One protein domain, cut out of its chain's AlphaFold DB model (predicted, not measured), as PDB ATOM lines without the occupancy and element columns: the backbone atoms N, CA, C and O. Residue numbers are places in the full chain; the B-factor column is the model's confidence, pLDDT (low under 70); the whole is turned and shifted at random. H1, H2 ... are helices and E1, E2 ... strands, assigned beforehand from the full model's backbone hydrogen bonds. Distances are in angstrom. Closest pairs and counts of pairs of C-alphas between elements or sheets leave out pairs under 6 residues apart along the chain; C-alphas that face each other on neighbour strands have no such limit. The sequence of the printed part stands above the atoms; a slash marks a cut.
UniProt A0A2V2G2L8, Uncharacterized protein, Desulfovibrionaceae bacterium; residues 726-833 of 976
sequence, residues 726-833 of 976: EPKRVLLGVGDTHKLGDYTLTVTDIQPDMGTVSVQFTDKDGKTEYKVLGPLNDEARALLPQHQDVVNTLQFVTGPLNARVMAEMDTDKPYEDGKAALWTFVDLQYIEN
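AT A GLANCE: This is residues 726 to 833 of the 976 residues of an uncharacterized protein of Desulfovibrionaceae bacterium (UniProt A0A2V2G2L8). Two strongly twisted sheets of four strands are stacked face to face as a sandwich, with the short helices H1 and H2 together at one side, on the way from one sheet to the other. Beyond a bend at residue 827, residues 829 to 832 of the long strand E8 reach out past the sheets as an arm. The printed part has 108 residues, with two named helices and eight named strands in the order E1 E2 E3 E4 E5 H1 H2 E6 E7 E8. The sheets run E1 E8 E7 E6 and E2 E3 E4 E5, both antiparallel, and the class is mostly strand. The whole is compact, with a radius of gyration of the C-alphas of 13.5 A and spans of 38 by 36 by 23 A.

HOW THE PARTS SIT: E1, residues 728 to 732, is an edge strand beside E8, residues 819 to 832, with N 730 and O 822 2.8 A apart. E2, residues 737 to 740, E3, residues 743 to 751, E4, residues 756 to 762, and E5, residues 768 to 773, form a meander, each strand the antiparallel neighbour of the one before. Within hydrogen-bond range are N 738 and O 745 at 2.8 A for the hairpin E2 and E3, N 746 and O 760 at 2.8 A for E3 and E4, and N 759 and O 771 at 2.9 A for E4 and E5. H1, residues 778 to 782, is on neither sheet. It is close to but not clearly touching H2, residues 788 to 793; their closest C-alphas, of Ala 780 and Val 790, are 6.3 A apart. H2 only grazes both sheets, with its residues 791 to 793. In both helices every O i to N i+4 pair is within hydrogen-bond range. E6, residues 795 to 798, E7, residues 804 to 809, and E8 form a second meander, with N 796 and O 807 2.8 A apart and N 823 and O 808 2.8 A apart. The parts of the two sheets that face each other are 9.1 A centre to centre, and the strands of the one stand at 38 degrees to those of the other.

IN THESE COORDINATES: E1 begins at C-alpha 728 (39.719, -17.027, -42.376). E3 is 23.8 A long, E4 19.9 A, and E8 35.5 A, bending by 66 degrees at residue 827. E8 ends at C-alpha 832 (63.685, -14.151, -49.870).

THE WHOLE: The farthest C-alphas, of Asp 817 and Asn 833, are 41.7 A apart. The printed part has no cut and no long link. The mean pLDDT of the printed part is 94.0, and no printed residue is under 70.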
ATOM      1  N   GLU A 726      43.996 -10.871 -42.123       94.12
ATOM      2  CA  GLU A 726      43.698 -11.956 -41.186       94.12
ATOM      3  C   GLU A 726      43.144 -13.191 -41.925       94.12
ATOM      4  O   GLU A 726      42.146 -13.060 -42.649       94.12
ATOM      5  N   PRO A 727      43.767 -14.375 -41.761       95.50
ATOM      6  CA  PRO A 727      43.290 -15.612 -42.368       95.50
ATOM      7  C   PRO A 727      41.901 -15.995 -41.858       95.50
ATOM      8  O   PRO A 727      41.558 -15.759 -40.697       95.50
ATOM      9  N   LYS A 728      41.094 -16.628 -42.715       95.31
ATOM     10  CA  LYS A 728      39.719 -17.027 -42.376       95.31
ATOM     11  C   LYS A 728      39.546 -18.536 -42.416       95.31
ATOM     12  O   LYS A 728      39.867 -19.154 -43.430       95.31
ATOM     13  N   ARG A 729      38.963 -19.095 -41.353       95.44
ATOM     14  CA  ARG A 729      38.483 -20.482 -41.319       95.44
ATOM     15  C   ARG A 729      37.148 -20.589 -42.042       95.44
ATOM     16  O   ARG A 729      36.236 -19.808 -41.768       95.44
ATOM     17  N   VAL A 730      37.016 -21.568 -42.928       96.81
ATOM     18  CA  VAL A 730      35.793 -21.861 -43.686       96.81
ATOM     19  C   VAL A 730      35.469 -23.351 -43.622       96.81
ATOM     20  O   VAL A 730      36.372 -24.179 -43.542       96.81
ATOM     21  N   LEU A 731      34.176 -23.683 -43.662       97.81
ATOM     22  CA  LEU A 731      33.674 -25.056 -43.747       97.81
ATOM     23  C   LEU A 731      33.030 -25.266 -45.115       97.81
ATOM     24  O   LEU A 731      32.001 -24.653 -45.410       97.81
ATOM     25  N   LEU A 732      33.624 -26.127 -45.940       97.88
ATOM     26  CA  LEU A 732      33.205 -26.363 -47.323       97.88
ATOM     27  C   LEU A 732      32.926 -27.853 -47.554       97.88
ATOM     28  O   LEU A 732      33.777 -28.701 -47.295       97.88
ATOM     29  N   GLY A 733      31.720 -28.176 -48.016       97.31
ATOM     30  CA  GLY A 733      31.369 -29.505 -48.515       97.31
ATOM     31  C   GLY A 733      31.795 -29.699 -49.972       97.31
ATOM     32  O   GLY A 733      32.217 -28.756 -50.640       97.31
ATOM     33  N   VAL A 734      31.650 -30.917 -50.492       97.38
ATOM     34  CA  VAL A 734      31.912 -31.202 -51.912       97.38
ATOM     35  C   VAL A 734      30.993 -30.355 -52.801       97.38
ATOM     36  O   VAL A 734      29.773 -30.383 -52.655       97.38
ATOM     37  N   GLY A 735      31.587 -29.603 -53.726       95.56
ATOM     38  CA  GLY A 735      30.917 -28.653 -54.613       95.56
ATOM     39  C   GLY A 735      30.719 -27.252 -54.023       95.56
ATOM     40  O   GLY A 735      30.395 -26.335 -54.779       95.56
ATOM     41  N   ASP A 736      30.941 -27.051 -52.716       97.31
ATOM     42  CA  ASP A 736      30.895 -25.718 -52.111       97.31
ATOM     43  C   ASP A 736      32.060 -24.864 -52.638       97.31
ATOM     44  O   ASP A 736      33.173 -25.350 -52.868       97.31
ATOM     45  N   THR A 737      31.801 -23.562 -52.796       95.81
ATOM     46  CA  THR A 737      32.787 -22.589 -53.282       95.81
ATOM     47  C   THR A 737      33.014 -21.459 -52.281       95.81
ATOM     48  O   THR A 737      32.114 -21.076 -51.529       95.81
ATOM     49  N   HIS A 738      34.222 -20.896 -52.274       96.69
ATOM     50  CA  HIS A 738      34.593 -19.743 -51.462       96.69
ATOM     51  C   HIS A 738      35.445 -18.763 -52.265       96.69
ATOM     52  O   HIS A 738      36.437 -19.145 -52.882       96.69
ATOM     53  N   LYS A 739      35.085 -17.479 -52.244       94.62
ATOM     54  CA  LYS A 739      35.872 -16.440 -52.916       94.62
ATOM     55  C   LYS A 739      37.111 -16.091 -52.091       94.62
ATOM     56  O   LYS A 739      36.986 -15.753 -50.917       94.62
ATOM     57  N   LEU A 740      38.275 -16.087 -52.733       92.31
ATOM     58  CA  LEU A 740      39.569 -15.805 -52.127       92.31
ATOM     59  C   LEU A 740      40.376 -14.857 -53.028       92.31
ATOM     60  O   LEU A 740      41.036 -15.288 -53.968       92.31
ATOM     61  N   GLY A 741      40.277 -13.547 -52.785       89.75
ATOM     62  CA  GLY A 741      40.853 -12.532 -53.678       89.75
ATOM     63  C   GLY A 741      40.254 -12.598 -55.091       89.75
ATOM     64  O   GLY A 741      39.028 -12.596 -55.248       89.75
ATOM     65  N   ASP A 742      41.130 -12.683 -56.095       91.69
ATOM     66  CA  ASP A 742      40.789 -12.882 -57.515       91.69
ATOM     67  C   ASP A 742      40.510 -14.360 -57.876       91.69
ATOM     68  O   ASP A 742      40.259 -14.673 -59.039       91.69
ATOM     69  N   TYR A 743      40.533 -15.266 -56.893       95.25
ATOM     70  CA  TYR A 743      40.322 -16.701 -57.078       95.25
ATOM     71  C   TYR A 743      39.023 -17.182 -56.424       95.25
ATOM     72  O   TYR A 743      38.495 -16.580 -55.485       95.25
ATOM     73  N   THR A 744      38.515 -18.314 -56.901       96.69
ATOM     74  CA  THR A 744      37.451 -19.095 -56.259       96.69
ATOM     75  C   THR A 744      38.000 -20.465 -55.883       96.69
ATOM     76  O   THR A 744      38.480 -21.194 -56.750       96.69
ATOM     77  N   LEU A 745      37.946 -20.794 -54.595       97.56
ATOM     78  CA  LEU A 745      38.264 -22.108 -54.044       97.56
ATOM     79  C   LEU A 745      37.025 -23.002 -54.115       97.56
ATOM     80  O   LEU A 745      35.975 -22.604 -53.619       97.56
ATOM     81  N   THR A 746      37.161 -24.206 -54.656       97.94
ATOM     82  CA  THR A 746      36.117 -25.237 -54.689       97.94
ATOM     83  C   THR A 746      36.651 -26.511 -54.049       97.94
ATOM     84  O   THR A 746      37.755 -26.942 -54.382       97.94
ATOM     85  N   VAL A 747      35.876 -27.140 -53.164       98.12
ATOM     86  CA  VAL A 747      36.191 -28.494 -52.675       98.12
ATOM     87  C   VAL A 747      35.571 -29.505 -53.628       98.12
ATOM     88  O   VAL A 747      34.362 -29.500 -53.840       98.12
ATOM     89  N   THR A 748      36.383 -30.371 -54.224       97.56
ATOM     90  CA  THR A 748      35.921 -31.335 -55.234       97.56
ATOM     91  C   THR A 748      35.754 -32.745 -54.681       97.56
ATOM     92  O   THR A 748      35.001 -33.521 -55.256       97.56
ATOM     93  N   ASP A 749      36.452 -33.083 -53.596       97.75
ATOM     94  CA  ASP A 749      36.339 -34.378 -52.921       97.75
ATOM     95  C   ASP A 749      36.816 -34.284 -51.463       97.75
ATOM     96  O   ASP A 749      37.664 -33.450 -51.135       97.75
ATOM     97  N   ILE A 750      36.275 -35.134 -50.591       97.62
ATOM     98  CA  ILE A 750      36.619 -35.215 -49.163       97.62
ATOM     99  C   ILE A 750      36.731 -36.698 -48.801       97.62
ATOM    100  O   ILE A 750      35.742 -37.423 -48.882       97.62
ATOM    101  N   GLN A 751      37.910 -37.139 -48.351       96.62
ATOM    102  CA  GLN A 751      38.148 -38.532 -47.952       96.62
ATOM    103  C   GLN A 751      38.705 -38.585 -46.518       96.62
ATOM    104  O   GLN A 751      39.922 -38.658 -46.335       96.62
ATOM    105  N   PRO A 752      37.839 -38.551 -45.483       94.25
ATOM    106  CA  PRO A 752      38.280 -38.520 -44.088       94.25
ATOM    107  C   PRO A 752      39.125 -39.730 -43.679       94.25
ATOM    108  O   PRO A 752      40.108 -39.557 -42.967       94.25
ATOM    109  N   ASP A 753      38.801 -40.924 -44.186       93.31
ATOM    110  CA  ASP A 753      39.544 -42.161 -43.892       93.31
ATOM    111  C   ASP A 753      40.982 -42.129 -44.434       93.31
ATOM    112  O   ASP A 753      41.880 -42.748 -43.870       93.31
ATOM    113  N   MET A 754      41.208 -41.377 -45.515       93.31
ATOM    114  CA  MET A 754      42.534 -41.139 -46.093       93.31
ATOM    115  C   MET A 754      43.190 -39.873 -45.523       93.31
ATOM    116  O   MET A 754      44.346 -39.591 -45.831       93.31
ATOM    117  N   GLY A 755      42.462 -39.083 -44.729       95.62
ATOM    118  CA  GLY A 755      42.913 -37.788 -44.233       95.62
ATOM    119  C   GLY A 755      43.179 -36.770 -45.345       95.62
ATOM    120  O   GLY A 755      44.091 -35.958 -45.193       95.62
ATOM    121  N   THR A 756      42.446 -36.822 -46.464       97.75
ATOM    122  CA  THR A 756      42.654 -35.920 -47.609       97.75
ATOM    123  C   THR A 756      41.444 -35.045 -47.947       97.75
ATOM    124  O   THR A 756      40.290 -35.370 -47.639       97.75
ATOM    125  N   VAL A 757      41.719 -33.900 -48.582       98.00
ATOM    126  CA  VAL A 757      40.721 -32.981 -49.157       98.00
ATOM    127  C   VAL A 757      41.206 -32.520 -50.524       98.00
ATOM    128  O   VAL A 757      42.280 -31.937 -50.646       98.00
ATOM    129  N   SER A 758      40.403 -32.731 -51.557       98.06
ATOM    130  CA  SER A 758      40.720 -32.284 -52.910       98.06
ATOM    131  C   SER A 758      40.157 -30.892 -53.152       98.06
ATOM    132  O   SER A 758      38.958 -30.653 -52.979       98.06
ATOM    133  N   VAL A 759      41.025 -29.969 -53.555       97.69
ATOM    134  CA  VAL A 759      40.697 -28.557 -53.755       97.69
ATOM    135  C   VAL A 759      41.079 -28.086 -55.152       97.69
ATOM    136  O   VAL A 759      42.078 -28.509 -55.735       97.69
ATOM    137  N   GLN A 760      40.287 -27.157 -55.673       97.75
ATOM    138  CA  GLN A 760      40.497 -26.512 -56.959       97.75
ATOM    139  C   GLN A 760      40.448 -24.996 -56.785       97.75
ATOM    140  O   GLN A 760      39.490 -24.465 -56.225       97.75
ATOM    141  N   PHE A 761      41.451 -24.293 -57.300       97.44
ATOM    142  CA  PHE A 761      41.403 -22.845 -57.471       97.44
ATOM    143  C   PHE A 761      41.018 -22.512 -58.904       97.44
ATOM    144  O   PHE A 761      41.594 -23.067 -59.833       97.44
ATOM    145  N   THR A 762      40.072 -21.593 -59.079       96.50
ATOM    146  CA  THR A 762      39.707 -21.002 -60.374       96.50
ATOM    147  C   THR A 762      40.043 -19.519 -60.338       96.50
ATOM    148  O   THR A 762      39.536 -18.820 -59.461       96.50
ATOM    149  N   ASP A 763      40.899 -19.040 -61.237       93.75
ATOM    150  CA  ASP A 763      41.207 -17.611 -61.339       93.75
ATOM    151  C   ASP A 763      40.090 -16.826 -62.049       93.75
ATOM    152  O   ASP A 763      39.117 -17.390 -62.562       93.75
ATOM    153  N   LYS A 764      40.217 -15.497 -62.077       89.25
ATOM    154  CA  LYS A 764      39.254 -14.600 -62.737       89.25
ATOM    155  C   LYS A 764      39.103 -14.829 -64.246       89.25
ATOM    156  O   LYS A 764      38.078 -14.444 -64.803       89.25
ATOM    157  N   ASP A 765      40.104 -15.437 -64.882       90.88
ATOM    158  CA  ASP A 765      40.127 -15.746 -66.313       90.88
ATOM    159  C   ASP A 765      39.564 -17.157 -66.591       90.88
ATOM    160  O   ASP A 765      39.470 -17.588 -67.742       90.88
ATOM    161  N   GLY A 766      39.140 -17.872 -65.541       90.88
ATOM    162  CA  GLY A 766      38.557 -19.208 -65.610       90.88
ATOM    163  C   GLY A 766      39.587 -20.336 -65.676       90.88
ATOM    164  O   GLY A 766      39.200 -21.490 -65.867       90.88
ATOM    165  N   LYS A 767      40.887 -20.052 -65.518       94.06
ATOM    166  CA  LYS A 767      41.924 -21.086 -65.449       94.06
ATOM    167  C   LYS A 767      41.860 -21.766 -64.088       94.06
ATOM    168  O   LYS A 767      41.761 -21.116 -63.049       94.06
ATOM    169  N   THR A 768      41.963 -23.090 -64.104       95.06
ATOM    170  CA  THR A 768      41.842 -23.904 -62.898       95.06
ATOM    171  C   THR A 768      43.120 -24.655 -62.564       95.06
ATOM    172  O   THR A 768      43.724 -25.262 -63.448       95.06
ATOM    173  N   GLU A 769      43.473 -24.695 -61.285       96.12
ATOM    174  CA  GLU A 769      44.564 -25.504 -60.739       96.12
ATOM    175  C   GLU A 769      44.026 -26.386 -59.605       96.12
ATOM    176  O   GLU A 769      43.117 -25.984 -58.880       96.12
ATOM    177  N   TYR A 770      44.563 -27.598 -59.466       96.56
ATOM    178  CA  TYR A 770      44.036 -28.634 -58.575       96.56
ATOM    179  C   TYR A 770      45.131 -29.195 -57.668       96.56
ATOM    180  O   TYR A 770      46.253 -29.419 -58.128       96.56
ATOM    181  N   LYS A 771      44.791 -29.481 -56.406       97.75
ATOM    182  CA  LYS A 771      45.669 -30.178 -55.460       97.75
ATOM    183  C   LYS A 771      44.859 -31.035 -54.487       97.75
ATOM    184  O   LYS A 771      43.795 -30.628 -54.030       97.75
ATOM    185  N   VAL A 772      45.390 -32.206 -54.142       98.06
ATOM    186  CA  VAL A 772      44.922 -32.991 -52.993       98.06
ATOM    187  C   VAL A 772      45.729 -32.550 -51.777       98.06
ATOM    188  O   VAL A 772      46.955 -32.644 -51.800       98.06
ATOM    189  N   LEU A 773      45.052 -32.033 -50.754       97.94
ATOM    190  CA  LEU A 773      45.645 -31.737 -49.454       97.94
ATOM    191  C   LEU A 773      45.695 -33.014 -48.611       97.94
ATOM    192  O   LEU A 773      44.715 -33.760 -48.596       97.94
ATOM    193  N   GLY A 774      46.800 -33.239 -47.900       95.06
ATOM    194  CA  GLY A 774      47.032 -34.433 -47.077       95.06
ATOM    195  C   GLY A 774      47.913 -35.493 -47.757       95.06
ATOM    196  O   GLY A 774      48.530 -35.209 -48.787       95.06
ATOM    197  N   PRO A 775      47.996 -36.715 -47.200       95.88
ATOM    198  CA  PRO A 775      47.186 -37.236 -46.093       95.88
ATOM    199  C   PRO A 775      47.598 -36.677 -44.722       95.88
ATOM    200  O   PRO A 775      48.779 -36.585 -44.408       95.88
ATOM    201  N   LEU A 776      46.619 -36.346 -43.876       95.00
ATOM    202  CA  LEU A 776      46.821 -36.040 -42.454       95.00
ATOM    203  C   LEU A 776      46.657 -37.316 -41.605       95.00
ATOM    204  O   LEU A 776      45.698 -37.456 -40.842       95.00
ATOM    205  N   ASN A 777      47.580 -38.262 -41.782       92.50
ATOM    206  CA  ASN A 777      47.659 -39.526 -41.041       92.50
ATOM    207  C   ASN A 777      48.629 -39.425 -39.841       92.50
ATOM    208  O   ASN A 777      49.187 -38.359 -39.577       92.50
ATOM    209  N   ASP A 778      48.824 -40.520 -39.101       90.00
ATOM    210  CA  ASP A 778      49.698 -40.539 -37.916       90.00
ATOM    211  C   ASP A 778      51.168 -40.228 -38.252       90.00
ATOM    212  O   ASP A 778      51.820 -39.495 -37.511       90.00
ATOM    213  N   GLU A 779      51.664 -40.703 -39.401       90.06
ATOM    214  CA  GLU A 779      53.015 -40.398 -39.900       90.06
ATOM    215  C   GLU A 779      53.191 -38.897 -40.160       90.06
ATOM    216  O   GLU A 779      54.147 -38.286 -39.689       90.06
ATOM    217  N   ALA A 780      52.230 -38.268 -40.846       90.88
ATOM    218  CA  ALA A 780      52.241 -36.828 -41.061       90.88
ATOM    219  C   ALA A 780      52.173 -36.077 -39.726       90.88
ATOM    220  O   ALA A 780      52.941 -35.145 -39.512       90.88
ATOM    221  N   ARG A 781      51.301 -36.488 -38.796       88.50
ATOM    222  CA  ARG A 781      51.166 -35.839 -37.480       88.50
ATOM    223  C   ARG A 781      52.454 -35.880 -36.663       88.50
ATOM    224  O   ARG A 781      52.740 -34.887 -36.002       88.50
ATOM    225  N   ALA A 782      53.229 -36.961 -36.747       85.94
ATOM    226  CA  ALA A 782      54.524 -37.080 -36.077       85.94
ATOM    227  C   ALA A 782      55.577 -36.090 -36.609       85.94
ATOM    228  O   ALA A 782      56.515 -35.761 -35.897       85.94
ATOM    229  N   LEU A 783      55.401 -35.590 -37.834       87.19
ATOM    230  CA  LEU A 783      56.308 -34.651 -38.497       87.19
ATOM    231  C   LEU A 783      55.772 -33.206 -38.533       87.19
ATOM    232  O   LEU A 783      56.396 -32.303 -39.094       87.19
ATOM    233  N   LEU A 784      54.608 -32.930 -37.942       87.44
ATOM    234  CA  LEU A 784      54.043 -31.581 -37.910       87.44
ATOM    235  C   LEU A 784      54.357 -30.852 -36.597       87.44
ATOM    236  O   LEU A 784      54.513 -31.472 -35.550       87.44
ATOM    237  N   PRO A 785      54.421 -29.509 -36.620       82.56
ATOM    238  CA  PRO A 785      54.331 -28.628 -37.790       82.56
ATOM    239  C   PRO A 785      55.690 -28.372 -38.470       82.56
ATOM    240  O   PRO A 785      55.825 -27.378 -39.181       82.56
ATOM    241  N   GLN A 786      56.723 -29.183 -38.202       83.88
ATOM    242  CA  GLN A 786      58.096 -28.772 -38.510       83.88
ATOM    243  C   GLN A 786      58.649 -29.235 -39.852       83.88
ATOM    244  O   GLN A 786      59.429 -28.488 -40.449       83.88
ATOM    245  N   HIS A 787      58.229 -30.408 -40.332       88.81
ATOM    246  CA  HIS A 787      58.716 -30.948 -41.590       88.81
ATOM    247  C   HIS A 787      58.002 -30.278 -42.770       88.81
ATOM    248  O   HIS A 787      56.824 -30.525 -43.043       88.81
ATOM    249  N   GLN A 788      58.711 -29.414 -43.487       88.31
ATOM    250  CA  GLN A 788      58.151 -28.508 -44.478       88.31
ATOM    251  C   GLN A 788      57.540 -29.251 -45.667       88.31
ATOM    252  O   GLN A 788      56.524 -28.805 -46.188       88.31
ATOM    253  N   ASP A 789      58.080 -30.404 -46.069       89.19
ATOM    254  CA  ASP A 789      57.464 -31.183 -47.151       89.19
ATOM    255  C   ASP A 789      56.085 -31.718 -46.750       89.19
ATOM    256  O   ASP A 789      55.169 -31.703 -47.570       89.19
ATOM    257  N   VAL A 790      55.897 -32.087 -45.476       92.44
ATOM    258  CA  VAL A 790      54.601 -32.523 -44.932       92.44
ATOM    259  C   VAL A 790      53.666 -31.325 -44.774       92.44
ATOM    260  O   VAL A 790      52.503 -31.390 -45.163       92.44
ATOM    261  N   VAL A 791      54.166 -30.184 -44.291       92.69
ATOM    262  CA  VAL A 791      53.399 -28.925 -44.263       92.69
ATOM    263  C   VAL A 791      52.901 -28.560 -45.665       92.69
ATOM    264  O   VAL A 791      51.727 -28.237 -45.856       92.69
ATOM    265  N   ASN A 792      53.768 -28.679 -46.668       92.75
ATOM    266  CA  ASN A 792      53.459 -28.368 -48.055       92.75
ATOM    267  C   ASN A 792      52.413 -29.316 -48.654       92.75
ATOM    268  O   ASN A 792      51.719 -28.905 -49.587       92.75
ATOM    269  N   THR A 793      52.249 -30.554 -48.168       95.69
ATOM    270  CA  THR A 793      51.148 -31.422 -48.633       95.69
ATOM    271  C   THR A 793      49.789 -30.941 -48.126       95.69
ATOM    272  O   THR A 793      48.785 -31.179 -48.787       95.69
ATOM    273  N   LEU A 794      49.743 -30.201 -47.016       96.88
ATOM    274  CA  LEU A 794      48.515 -29.683 -46.397       96.88
ATOM    275  C   LEU A 794      48.132 -28.273 -46.861       96.88
ATOM    276  O   LEU A 794      47.069 -27.768 -46.492       96.88
ATOM    277  N   GLN A 795      48.969 -27.647 -47.688       96.69
ATOM    278  CA  GLN A 795      48.776 -26.298 -48.214       96.69
ATOM    279  C   GLN A 795      48.668 -26.304 -49.742       96.69
ATOM    280  O   GLN A 795      49.421 -26.987 -50.434       96.69
ATOM    281  N   PHE A 796      47.790 -25.481 -50.310       96.81
ATOM    282  CA  PHE A 796      47.767 -25.175 -51.738       96.81
ATOM    283  C   PHE A 796      47.923 -23.674 -51.943       96.81
ATOM    284  O   PHE A 796      47.005 -22.914 -51.654       96.81
ATOM    285  N   VAL A 797      49.089 -23.264 -52.445       95.00
ATOM    286  CA  VAL A 797      49.413 -21.873 -52.773       95.00
ATOM    287  C   VAL A 797      49.351 -21.692 -54.289       95.00
ATOM    288  O   VAL A 797      49.966 -22.468 -55.019       95.00
ATOM    289  N   THR A 798      48.657 -20.659 -54.771       93.31
ATOM    290  CA  THR A 798      48.618 -20.311 -56.202       93.31
ATOM    291  C   THR A 798      48.581 -18.793 -56.421       93.31
ATOM    292  O   THR A 798      48.385 -18.006 -55.492       93.31
ATOM    293  N   GLY A 799      48.792 -18.387 -57.671       90.06
ATOM    294  CA  GLY A 799      48.740 -17.007 -58.135       90.06
ATOM    295  C   GLY A 799      50.087 -16.287 -58.243       90.06
ATOM    296  O   GLY A 799      51.153 -16.872 -58.006       90.06
ATOM    297  N   PRO A 800      50.059 -15.013 -58.671       88.38
ATOM    298  CA  PRO A 800      51.263 -14.221 -58.891       88.38
ATOM    299  C   PRO A 800      51.987 -13.922 -57.573       88.38
ATOM    300  O   PRO A 800      51.355 -13.685 -56.545       88.38
ATOM    301  N   LEU A 801      53.323 -13.905 -57.613       85.88
ATOM    302  CA  LEU A 801      54.166 -13.543 -56.468       85.88
ATOM    303  C   LEU A 801      53.735 -12.175 -55.897       85.88
ATOM    304  O   LEU A 801      53.460 -11.256 -56.664       85.88
ATOM    305  N   ASN A 802      53.677 -12.046 -54.569       82.44
ATOM    306  CA  ASN A 802      53.191 -10.861 -53.834       82.44
ATOM    307  C   ASN A 802      51.687 -10.536 -53.953       82.44
ATOM    308  O   ASN A 802      51.240  -9.500 -53.461       82.44
ATOM    309  N   ALA A 803      50.895 -11.427 -54.552       86.12
ATOM    310  CA  ALA A 803      49.432 -11.410 -54.491       86.12
ATOM    311  C   ALA A 803      48.861 -12.842 -54.502       86.12
ATOM    312  O   ALA A 803      47.796 -13.105 -55.064       86.12
ATOM    313  N   ARG A 804      49.600 -13.792 -53.905       93.00
ATOM    314  CA  ARG A 804      49.196 -15.202 -53.866       93.00
ATOM    315  C   ARG A 804      48.025 -15.411 -52.916       93.00
ATOM    316  O   ARG A 804      47.826 -14.662 -51.955       93.00
ATOM    317  N   VAL A 805      47.289 -16.482 -53.173       95.38
ATOM    318  CA  VAL A 805      46.250 -17.000 -52.285       95.38
ATOM    319  C   VAL A 805      46.624 -18.403 -51.829       95.38
ATOM    320  O   VAL A 805      47.351 -19.114 -52.528       95.38
ATOM    321  N   MET A 806      46.146 -18.800 -50.651       96.94
ATOM    322  CA  MET A 806      46.401 -20.136 -50.112       96.94
ATOM    323  C   MET A 806      45.165 -20.720 -49.440       96.94
ATOM    324  O   MET A 806      44.447 -20.014 -48.732       96.94
ATOM    325  N   ALA A 807      44.956 -22.020 -49.641       97.12
ATOM    326  CA  ALA A 807      44.087 -22.849 -48.817       97.12
ATOM    327  C   ALA A 807      44.951 -23.832 -48.020       97.12
ATOM    328  O   ALA A 807      45.860 -24.447 -48.572       97.12
ATOM    329  N   GLU A 808      44.664 -23.973 -46.736       96.12
ATOM    330  CA  GLU A 808      45.393 -24.820 -45.799       96.12
ATOM    331  C   GLU A 808      44.408 -25.684 -45.017       96.12
ATOM    332  O   GLU A 808      43.362 -25.200 -44.586       96.12
ATOM    333  N   MET A 809      44.727 -26.962 -44.836       95.94
ATOM    334  CA  MET A 809      43.909 -27.875 -44.043       95.94
ATOM    335  C   MET A 809      44.020 -27.563 -42.543       95.94
ATOM    336  O   MET A 809      45.122 -27.448 -42.010       95.94
ATOM    337  N   ASP A 810      42.887 -27.462 -41.841       94.00
ATOM    338  CA  ASP A 810      42.877 -27.341 -40.378       94.00
ATOM    339  C   ASP A 810      43.391 -28.647 -39.746       94.00
ATOM    340  O   ASP A 810      42.755 -29.695 -39.847       94.00
ATOM    341  N   THR A 811      44.559 -28.603 -39.106       91.88
ATOM    342  CA  THR A 811      45.211 -29.807 -38.564       91.88
ATOM    343  C   THR A 811      44.605 -30.309 -37.250       91.88
ATOM    344  O   THR A 811      44.777 -31.488 -36.907       91.88
ATOM    345  N   ASP A 812      43.873 -29.450 -36.535       88.31
ATOM    346  CA  ASP A 812      43.237 -29.774 -35.256       88.31
ATOM    347  C   ASP A 812      41.830 -30.339 -35.474       88.31
ATOM    348  O   ASP A 812      41.461 -31.355 -34.880       88.31
ATOM    349  N   LYS A 813      41.042 -29.701 -36.346       92.38
ATOM    350  CA  LYS A 813      39.679 -30.126 -36.695       92.38
ATOM    351  C   LYS A 813      39.479 -30.105 -38.213       92.38
ATOM    352  O   LYS A 813      38.760 -29.230 -38.696       92.38
ATOM    353  N   PRO A 814      40.072 -31.060 -38.958       93.88
ATOM    354  CA  PRO A 814      40.057 -31.069 -40.426       93.88
ATOM    355  C   PRO A 814      38.674 -31.285 -41.044       93.88
ATOM    356  O   PRO A 814      38.434 -30.864 -42.175       93.88
ATOM    357  N   TYR A 815      37.763 -31.933 -40.311       96.38
ATOM    358  CA  TYR A 815      36.421 -32.264 -40.780       96.38
ATOM    359  C   TYR A 815      35.375 -31.914 -39.721       96.38
ATOM    360  O   TYR A 815      35.536 -32.242 -38.545       96.38
ATOM    361  N   GLU A 816      34.289 -31.270 -40.142       95.62
ATOM    362  CA  GLU A 816      33.186 -30.841 -39.277       95.62
ATOM    363  C   GLU A 816      31.879 -30.916 -40.076       95.62
ATOM    364  O   GLU A 816      31.806 -30.405 -41.190       95.62
ATOM    365  N   ASP A 817      30.864 -31.606 -39.548       92.06
ATOM    366  CA  ASP A 817      29.547 -31.773 -40.191       92.06
ATOM    367  C   ASP A 817      29.596 -32.266 -41.656       92.06
ATOM    368  O   ASP A 817      28.832 -31.824 -42.515       92.06
ATOM    369  N   GLY A 818      30.523 -33.183 -41.965       91.94
ATOM    370  CA  GLY A 818      30.724 -33.715 -43.321       91.94
ATOM    371  C   GLY A 818      31.383 -32.732 -44.298       91.94
ATOM    372  O   GLY A 818      31.434 -32.999 -45.498       91.94
ATOM    373  N   LYS A 819      31.887 -31.599 -43.799       97.50
ATOM    374  CA  LYS A 819      32.613 -30.579 -44.557       97.50
ATOM    375  C   LYS A 819      34.093 -30.577 -44.196       97.50
ATOM    376  O   LYS A 819      34.469 -30.936 -43.083       97.50
ATOM    377  N   ALA A 820      34.921 -30.127 -45.130       97.56
ATOM    378  CA  ALA A 820      36.329 -29.851 -44.896       97.56
ATOM    379  C   ALA A 820      36.489 -28.484 -44.219       97.56
ATOM    380  O   ALA A 820      35.898 -27.493 -44.661       97.56
ATOM    381  N   ALA A 821      37.304 -28.431 -43.171       97.31
ATOM    382  CA  ALA A 821      37.713 -27.196 -42.523       97.31
ATOM    383  C   ALA A 821      39.037 -26.706 -43.108       97.31
ATOM    384  O   ALA A 821      40.062 -27.384 -43.016       97.31
ATOM    385  N   LEU A 822      39.005 -25.517 -43.707       97.25
ATOM    386  CA  LEU A 822      40.159 -24.915 -44.366       97.25
ATOM    387  C   LEU A 822      40.429 -23.515 -43.817       97.25
ATOM    388  O   LEU A 822      39.504 -22.725 -43.614       97.25
ATOM    389  N   TRP A 823      41.701 -23.183 -43.633       96.81
ATOM    390  CA  TRP A 823      42.175 -21.820 -43.439       96.81
ATOM    391  C   TRP A 823      42.541 -21.208 -44.782       96.81
ATOM    392  O   TRP A 823      43.204 -21.824 -45.613       96.81
ATOM    393  N   THR A 824      42.082 -19.984 -45.010       96.94
ATOM    394  CA  THR A 824      42.247 -19.300 -46.289       96.94
ATOM    395  C   THR A 824      43.002 -17.988 -46.125       96.94
ATOM    396  O   THR A 824      42.731 -17.210 -45.205       96.94
ATOM    397  N   PHE A 825      43.954 -17.753 -47.026       97.06
ATOM    398  CA  PHE A 825      44.863 -16.611 -47.013       97.06
ATOM    399  C   PHE A 825      44.789 -15.863 -48.345       97.06
ATOM    400  O   PHE A 825      44.679 -16.474 -49.409       97.06
ATOM    401  N   VAL A 826      44.892 -14.535 -48.279       95.81
ATOM    402  CA  VAL A 826      44.927 -13.628 -49.437       95.81
ATOM    403  C   VAL A 826      46.093 -12.662 -49.318       95.81
ATOM    404  O   VAL A 826      46.610 -12.450 -48.218       95.81
ATOM    405  N   ASP A 827      46.460 -12.044 -50.438       93.31
ATOM    406  CA  ASP A 827      47.472 -10.987 -50.509       93.31
ATOM    407  C   ASP A 827      48.828 -11.424 -49.935       93.31
ATOM    408  O   ASP A 827      49.534 -10.638 -49.295       93.31
ATOM    409  N   LEU A 828      49.181 -12.699 -50.134       93.94
ATOM    410  CA  LEU A 828      50.432 -13.253 -49.637       93.94
ATOM    411  C   LEU A 828      51.621 -12.537 -50.278       93.94
ATOM    412  O   LEU A 828      51.770 -12.505 -51.504       93.94
ATOM    413  N   GLN A 829      52.466 -11.997 -49.412       91.25
ATOM    414  CA  GLN A 829      53.747 -11.379 -49.707       91.25
ATOM    415  C   GLN A 829      54.854 -12.422 -49.606       91.25
ATOM    416  O   GLN A 829      54.760 -13.360 -48.814       91.25
ATOM    417  N   TYR A 830      55.906 -12.239 -50.396       92.88
ATOM    418  CA  TYR A 830      57.076 -13.102 -50.435       92.88
ATOM    419  C   TYR A 830      58.330 -12.282 -50.148       92.88
ATOM    420  O   TYR A 830      58.562 -11.243 -50.770       92.88
ATOM    421  N   ILE A 831      59.140 -12.769 -49.214       92.75
ATOM    422  CA  ILE A 831      60.491 -12.268 -48.965       92.75
ATOM    423  C   ILE A 831      61.473 -13.431 -49.067       92.75
ATOM    424  O   ILE A 831      61.203 -14.528 -48.578       92.75
ATOM    425  N   GLU A 832      62.606 -13.181 -49.710       93.50
ATOM    426  CA  GLU A 832      63.685 -14.151 -49.870       93.50
ATOM    427  C   GLU A 832      64.902 -13.677 -49.095       93.50
ATOM    428  O   GLU A 832      65.258 -12.498 -49.134       93.50
ATOM    429  N   ASN A 833      65.517 -14.594 -48.362       91.38
ATOM    430  CA  ASN A 833      66.716 -14.310 -47.599       91.38
ATOM    431  C   ASN A 833      67.848 -13.882 -48.544       91.38
ATOM    432  O   ASN A 833      67.912 -14.349 -49.678       91.38
TER     433      ASN A 833